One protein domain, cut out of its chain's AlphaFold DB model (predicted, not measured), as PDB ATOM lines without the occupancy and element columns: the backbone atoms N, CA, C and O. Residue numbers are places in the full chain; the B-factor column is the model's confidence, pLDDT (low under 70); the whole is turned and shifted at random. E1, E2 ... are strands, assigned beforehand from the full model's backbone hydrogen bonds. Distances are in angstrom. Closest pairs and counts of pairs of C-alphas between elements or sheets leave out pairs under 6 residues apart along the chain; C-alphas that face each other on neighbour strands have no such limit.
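Overview. This is residues 62 to 96 and 106 to 115 of the 250 residues of an uncharacterized protein of Spirosoma sp. HMF3257 (UniProt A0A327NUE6). This is one long, narrow, twisted ribbon of sheet: the strands E1 and E2 form a long hairpin, and a short third strand, E3, lies side by side with part of E2, away from the hairpin's turn. E1 bends partway along the ribbon, the hairpin makes the longest axis together with the loop of residues 62 to 68 before it, and no helix covers either face of the sheet. The printed part has 45 residues, with no named helix and three named strands that follow along the chain as E1, E2, E3, which is also their order across the antiparallel sheet. The class is all strand, with 28 of the 45 printed residues in the named strands. The whole is loose, with a radius of gyration of the C-alphas of 13.1 A, and it is only just flat, its C-alphas spanning 39 by 22 by 12 A.

Arrangement. The sheet has E2, residues 84 to 94, as its inner strand, with the edge strand E1, residues 69 to 81, on one side and the edge strand E3, residues 110 to 113, on the other side. E1 and E2 are a hairpin, antiparallel, with 166 degrees between their N-to-C directions. C-alphas that face each other run from 69 and 94, 6.0 A apart, to 81 and 84, 5.4 A apart; among those between them are C-alphas 77 and 87 at 4.2 A. Across this pair N 73 and O 90 are within hydrogen-bond range at 2.8 A, and N 88 and O 76 at 2.7 A. E1 bends by 57 degrees at residue 75, where N 75 and N 76 are both within hydrogen-bond range of O 88, at 2.9 A and 3.2 A. E2 and E3 are antiparallel too, with 169 degrees between their directions. Here the C-alphas that face each other run from 88 and 113, 5.7 A apart, to 92 and 110, 4.5 A apart. N 91 and O 111 are within hydrogen-bond range at 2.8 A, and N 113 and O 89 also at 2.8 A. The sheet's C-alphas lie up to 5.1 A off the best plane through them, and the sheet is twisted.

Along the chain. E1, the longest strand with 13 residues, begins at Leu 69, whose C-alpha is at (-26.206, -45.510, 1.605), and ends at Asp 81, whose C-alpha is at (-41.826, -37.612, 29.578); its first and last C-alphas are 33.0 A apart. Asn 82 and Asn 83 form the tight link to E2. E2, 11 residues from Val 84 to Asn 94, runs back over 29.4 A, with z falling from 24.256 at C-alpha 84 to 0.639 at C-alpha 94. E3, four residues from Trp 110 to His 113, ends with C-alpha 113 at (-30.664, -35.026, 13.921).

Size, cuts and confidence. The two C-alphas farthest apart are those of Asn 65 and Asp 81, at 39.2 A. The first and last printed C-alphas, those of Val 62 and Gly 115, are 24.7 A apart. Residues 97 to 105 of the chain are not printed, and C-alphas 96 and 106 are 16.7 A apart across this cut, which falls within the link from E2 to E3. The link from E1 to E2, which is printed whole, is tight. The mean pLDDT of the printed part is 81.7, and the model's confidence is low, under 70, at residues 62 to 63.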
ATOM      1  N   VAL A  62     -28.108 -50.589   1.634       66.19
ATOM      2  CA  VAL A  62     -27.989 -49.850   0.377       66.19
ATOM      3  C   VAL A  62     -29.372 -49.795  -0.252       66.19
ATOM      4  O   VAL A  62     -30.058 -50.813  -0.363       66.19
ATOM      5  N   ASN A  63     -29.786 -48.619  -0.708       69.94
ATOM      6  CA  ASN A  63     -30.919 -48.542  -1.613       69.94
ATOM      7  C   ASN A  63     -30.479 -49.061  -2.989       69.94
ATOM      8  O   ASN A  63     -29.763 -48.374  -3.711       69.94
ATOM      9  N   PHE A  64     -30.912 -50.265  -3.365       74.62
ATOM     10  CA  PHE A  64     -30.507 -50.892  -4.629       74.62
ATOM     11  C   PHE A  64     -30.936 -50.117  -5.884       74.62
ATOM     12  O   PHE A  64     -30.319 -50.288  -6.931       74.62
ATOM     13  N   ASN A  65     -31.951 -49.252  -5.792       74.44
ATOM     14  CA  ASN A  65     -32.427 -48.471  -6.935       74.44
ATOM     15  C   ASN A  65     -31.613 -47.188  -7.147       74.44
ATOM     16  O   ASN A  65     -31.454 -46.752  -8.283       74.44
ATOM     17  N   THR A  66     -31.116 -46.570  -6.070       75.25
ATOM     18  CA  THR A  66     -30.378 -45.294  -6.141       75.25
ATOM     19  C   THR A  66     -28.888 -45.433  -5.840       75.25
ATOM     20  O   THR A  66     -28.143 -44.472  -6.009       75.25
ATOM     21  N   GLY A  67     -28.441 -46.603  -5.375       72.12
ATOM     22  CA  GLY A  67     -27.079 -46.843  -4.893       72.12
ATOM     23  C   GLY A  67     -26.727 -46.076  -3.613       72.12
ATOM     24  O   GLY A  67     -25.582 -46.120  -3.174       72.12
ATOM     25  N   GLN A  68     -27.689 -45.365  -3.017       76.00
ATOM     26  CA  GLN A  68     -27.459 -44.526  -1.845       76.00
ATOM     27  C   GLN A  68     -27.315 -45.374  -0.584       76.00
ATOM     28  O   GLN A  68     -28.089 -46.309  -0.350       76.00
ATOM     29  N   LEU A  69     -26.347 -44.998   0.249       74.38
ATOM     30  CA  LEU A  69     -26.206 -45.510   1.605       74.38
ATOM     31  C   LEU A  69     -27.121 -44.700   2.523       74.38
ATOM     32  O   LEU A  69     -27.062 -43.472   2.519       74.38
ATOM     33  N   ASN A  70     -27.950 -45.386   3.306       72.62
ATOM     34  CA  ASN A  70     -28.784 -44.757   4.327       72.62
ATOM     35  C   ASN A  70     -28.488 -45.417   5.671       72.62
ATOM     36  O   ASN A  70     -29.014 -46.487   5.965       72.62
ATOM     37  N   TYR A  71     -27.613 -44.810   6.469       80.38
ATOM     38  CA  TYR A  71     -27.157 -45.401   7.723       80.38
ATOM     39  C   TYR A  71     -27.342 -44.433   8.888       80.38
ATOM     40  O   TYR A  71     -26.784 -43.342   8.888       80.38
ATOM     41  N   GLY A  72     -28.118 -44.836   9.892       84.12
ATOM     42  CA  GLY A  72     -28.337 -44.060  11.112       84.12
ATOM     43  C   GLY A  72     -27.562 -44.640  12.290       84.12
ATOM     44  O   GLY A  72     -27.716 -45.818  12.610       84.12
ATOM     45  N   ILE A  73     -26.763 -43.812  12.962       86.88
ATOM     46  CA  ILE A  73     -26.124 -44.130  14.241       86.88
ATOM     47  C   ILE A  73     -26.911 -43.419  15.348       86.88
ATOM     48  O   ILE A  73     -26.769 -42.202  15.500       86.88
ATOM     49  N   PRO A  74     -27.730 -44.138  16.137       87.88
ATOM     50  CA  PRO A  74     -28.333 -43.555  17.326       87.88
ATOM     51  C   PRO A  74     -27.229 -43.256  18.347       87.88
ATOM     52  O   PRO A  74     -26.447 -44.139  18.699       87.88
ATOM     53  N   ILE A  75     -27.152 -42.007  18.805       90.69
ATOM     54  CA  ILE A  75     -26.196 -41.574  19.834       90.69
ATOM     55  C   ILE A  75     -26.860 -41.665  21.203       90.69
ATOM     56  O   ILE A  75     -26.317 -42.264  22.130       90.69
ATOM     57  N   HIS A  76     -28.039 -41.059  21.330       90.12
ATOM     58  CA  HIS A  76     -28.787 -41.009  22.576       90.12
ATOM     59  C   HIS A  76     -30.259 -40.713  22.298       90.12
ATOM     60  O   HIS A  76     -30.588 -40.171  21.251       90.12
ATOM     61  N   THR A  77     -31.138 -41.013  23.247       90.75
ATOM     62  CA  THR A  77     -32.527 -40.554  23.207       90.75
ATOM     63  C   THR A  77     -32.795 -39.802  24.492       90.75
ATOM     64  O   THR A  77     -32.631 -40.357  25.577       90.75
ATOM     65  N   ILE A  78     -33.177 -38.533  24.367       88.44
ATOM     66  CA  ILE A  78     -33.615 -37.738  25.509       88.44
ATOM     67  C   ILE A  78     -35.085 -38.062  25.745       88.44
ATOM     68  O   ILE A  78     -35.942 -37.722  24.930       88.44
ATOM     69  N   GLU A  79     -35.364 -38.710  26.868       89.31
ATOM     70  CA  GLU A  79     -36.722 -38.953  27.343       89.31
ATOM     71  C   GLU A  79     -37.131 -37.786  28.245       89.31
ATOM     72  O   GLU A  79     -36.548 -37.589  29.311       89.31
ATOM     73  N   VAL A  80     -38.095 -36.977  27.801       83.00
ATOM     74  CA  VAL A  80     -38.582 -35.827  28.582       83.00
ATOM     75  C   VAL A  80     -39.746 -36.245  29.476       83.00
ATOM     76  O   VAL A  80     -39.787 -35.915  30.658       83.00
ATOM     77  N   ASP A  81     -40.685 -36.992  28.903       79.88
ATOM     78  CA  ASP A  81     -41.826 -37.612  29.578       79.88
ATOM     79  C   ASP A  81     -42.268 -38.828  28.742       79.88
ATOM     80  O   ASP A  81     -41.820 -38.989  27.607       79.88
ATOM     81  N   ASN A  82     -43.208 -39.639  29.233       75.12
ATOM     82  CA  ASN A  82     -43.744 -40.837  28.558       75.12
ATOM     83  C   ASN A  82     -44.277 -40.597  27.129       75.12
ATOM     84  O   ASN A  82     -44.620 -41.535  26.414       75.12
ATOM     85  N   ASN A  83     -44.411 -39.335  26.735       75.00
ATOM     86  CA  ASN A  83     -45.048 -38.877  25.516       75.00
ATOM     87  C   ASN A  83     -44.113 -38.119  24.568       75.00
ATOM     88  O   ASN A  83     -44.520 -37.843  23.440       75.00
ATOM     89  N   VAL A  84     -42.919 -37.733  25.027       81.88
ATOM     90  CA  VAL A  84     -41.972 -36.922  24.256       81.88
ATOM     91  C   VAL A  84     -40.584 -37.521  24.412       81.88
ATOM     92  O   VAL A  84     -39.937 -37.361  25.447       81.88
ATOM     93  N   SER A  85     -40.137 -38.166  23.341       87.12
ATOM     94  CA  SER A  85     -38.781 -38.671  23.187       87.12
ATOM     95  C   SER A  85     -38.102 -37.954  22.027       87.12
ATOM     96  O   SER A  85     -38.695 -37.731  20.966       87.12
ATOM     97  N   ILE A  86     -36.857 -37.539  22.241       88.19
ATOM     98  CA  ILE A  86     -36.058 -36.819  21.251       88.19
ATOM     99  C   ILE A  86     -34.849 -37.692  20.906       88.19
ATOM    100  O   ILE A  86     -33.877 -37.718  21.667       88.19
ATOM    101  N   PRO A  87     -34.902 -38.453  19.799       87.88
ATOM    102  CA  PRO A  87     -33.768 -39.251  19.367       87.88
ATOM    103  C   PRO A  87     -32.686 -38.342  18.781       87.88
ATOM    104  O   PRO A  87     -32.923 -37.606  17.824       87.88
ATOM    105  N   ILE A  88     -31.487 -38.432  19.349       89.19
ATOM    106  CA  ILE A  88     -30.262 -37.838  18.828       89.19
ATOM    107  C   ILE A  88     -29.548 -38.903  18.004       89.19
ATOM    108  O   ILE A  88     -29.063 -39.906  18.538       89.19
ATOM    109  N   GLN A  89     -29.469 -38.682  16.698       90.31
ATOM    110  CA  GLN A  89     -28.853 -39.625  15.771       90.31
ATOM    111  C   GLN A  89     -28.005 -38.910  14.723       90.31
ATOM    112  O   GLN A  89     -28.364 -37.839  14.238       90.31
ATOM    113  N   LEU A  90     -26.899 -39.542  14.344       88.81
ATOM    114  CA  LEU A  90     -26.155 -39.195  13.140       88.81
ATOM    115  C   LEU A  90     -26.732 -39.985  11.972       88.81
ATOM    116  O   LEU A  90     -26.758 -41.214  12.015       88.81
ATOM    117  N   ALA A  91     -27.185 -39.298  10.936       87.38
ATOM    118  CA  ALA A  91     -27.632 -39.910   9.698       87.38
ATOM    119  C   ALA A  91     -26.560 -39.712   8.629       87.38
ATOM    120  O   ALA A  91     -26.141 -38.591   8.370       87.38
ATOM    121  N   TYR A  92     -26.117 -40.797   8.007       86.62
ATOM    122  CA  TYR A  92     -25.337 -40.740   6.784       86.62
ATOM    123  C   TYR A  92     -26.281 -40.896   5.600       86.62
ATOM    124  O   TYR A  92     -26.904 -41.952   5.437       86.62
ATOM    125  N   ASN A  93     -26.386 -39.849   4.790       78.38
ATOM    126  CA  ASN A  93     -27.182 -39.837   3.575       78.38
ATOM    127  C   ASN A  93     -26.313 -39.300   2.445       78.38
ATOM    128  O   ASN A  93     -26.189 -38.093   2.258       78.38
ATOM    129  N   ASN A  94     -25.676 -40.206   1.708       73.88
ATOM    130  CA  ASN A  94     -24.778 -39.809   0.639       73.88
ATOM    131  C   ASN A  94     -25.029 -40.623  -0.639       73.88
ATOM    132  O   ASN A  94     -25.224 -41.841  -0.613       73.88
ATOM    133  N   SER A  95     -25.017 -39.917  -1.772       71.50
ATOM    134  CA  SER A  95     -25.099 -40.472  -3.133       71.50
ATOM    135  C   SER A  95     -23.732 -40.591  -3.826       71.50
ATOM    136  O   SER A  95     -23.669 -40.911  -5.009       71.50
ATOM    137  N   GLY A  96     -22.649 -40.336  -3.090       71.00
ATOM    138  CA  GLY A  96     -21.268 -40.262  -3.563       71.00
ATOM    139  C   GLY A  96     -20.620 -38.926  -3.187       71.00
ATOM    140  O   GLY A  96     -21.297 -37.911  -3.073       71.00
ATOM    141  N   VAL A 106     -20.965 -31.791  11.173       85.75
ATOM    142  CA  VAL A 106     -20.562 -33.157  11.561       85.75
ATOM    143  C   VAL A 106     -19.831 -33.920  10.447       85.75
ATOM    144  O   VAL A 106     -19.453 -35.076  10.639       85.75
ATOM    145  N   GLY A 107     -19.567 -33.270   9.311       84.00
ATOM    146  CA  GLY A 107     -18.783 -33.803   8.200       84.00
ATOM    147  C   GLY A 107     -19.594 -34.058   6.927       84.00
ATOM    148  O   GLY A 107     -20.814 -33.933   6.885       84.00
ATOM    149  N   ASN A 108     -18.898 -34.417   5.845       84.75
ATOM    150  CA  ASN A 108     -19.532 -34.584   4.539       84.75
ATOM    151  C   ASN A 108     -20.470 -35.804   4.485       84.75
ATOM    152  O   ASN A 108     -20.066 -36.920   4.826       84.75
ATOM    153  N   GLY A 109     -21.700 -35.595   4.010       84.06
ATOM    154  CA  GLY A 109     -22.754 -36.611   3.922       84.06
ATOM    155  C   GLY A 109     -23.297 -37.099   5.269       84.06
ATOM    156  O   GLY A 109     -24.074 -38.053   5.285       84.06
ATOM    157  N   TRP A 110     -22.869 -36.491   6.379       86.19
ATOM    158  CA  TRP A 110     -23.400 -36.741   7.716       86.19
ATOM    159  C   TRP A 110     -24.305 -35.591   8.135       86.19
ATOM    160  O   TRP A 110     -23.933 -34.435   7.994       86.19
ATOM    161  N   ASP A 111     -25.437 -35.907   8.742       87.25
ATOM    162  CA  ASP A 111     -26.358 -34.952   9.340       87.25
ATOM    163  C   ASP A 111     -26.604 -35.339  10.797       87.25
ATOM    164  O   ASP A 111     -26.854 -36.507  11.109       87.25
ATOM    165  N   LEU A 112     -26.552 -34.367  11.713       86.94
ATOM    166  CA  LEU A 112     -26.982 -34.592  13.091       86.94
ATOM    167  C   LEU A 112     -28.457 -34.234  13.238       86.94
ATOM    168  O   LEU A 112     -28.846 -33.072  13.141       86.94
ATOM    169  N   HIS A 113     -29.272 -35.231  13.556       85.25
ATOM    170  CA  HIS A 113     -30.664 -35.026  13.921       85.25
ATOM    171  C   HIS A 113     -30.762 -34.960  15.444       85.25
ATOM    172  O   HIS A 113     -30.600 -35.975  16.114       85.25
ATOM    173  N   VAL A 114     -31.025 -33.767  15.979       80.50
ATOM    174  CA  VAL A 114     -31.217 -33.509  17.423       80.50
ATOM    175  C   VAL A 114     -32.667 -33.209  17.801       80.50
ATOM    176  O   VAL A 114     -32.954 -32.998  18.972       80.50
ATOM    177  N   GLY A 115     -33.584 -33.260  16.829       73.94
ATOM    178  CA  GLY A 115     -35.011 -33.003  17.015       73.94
ATOM    179  C   GLY A 115     -35.303 -31.527  17.283       73.94
ATOM    180  O   GLY A 115     -34.887 -30.968  18.288       73.94
TER     181      GLY A 115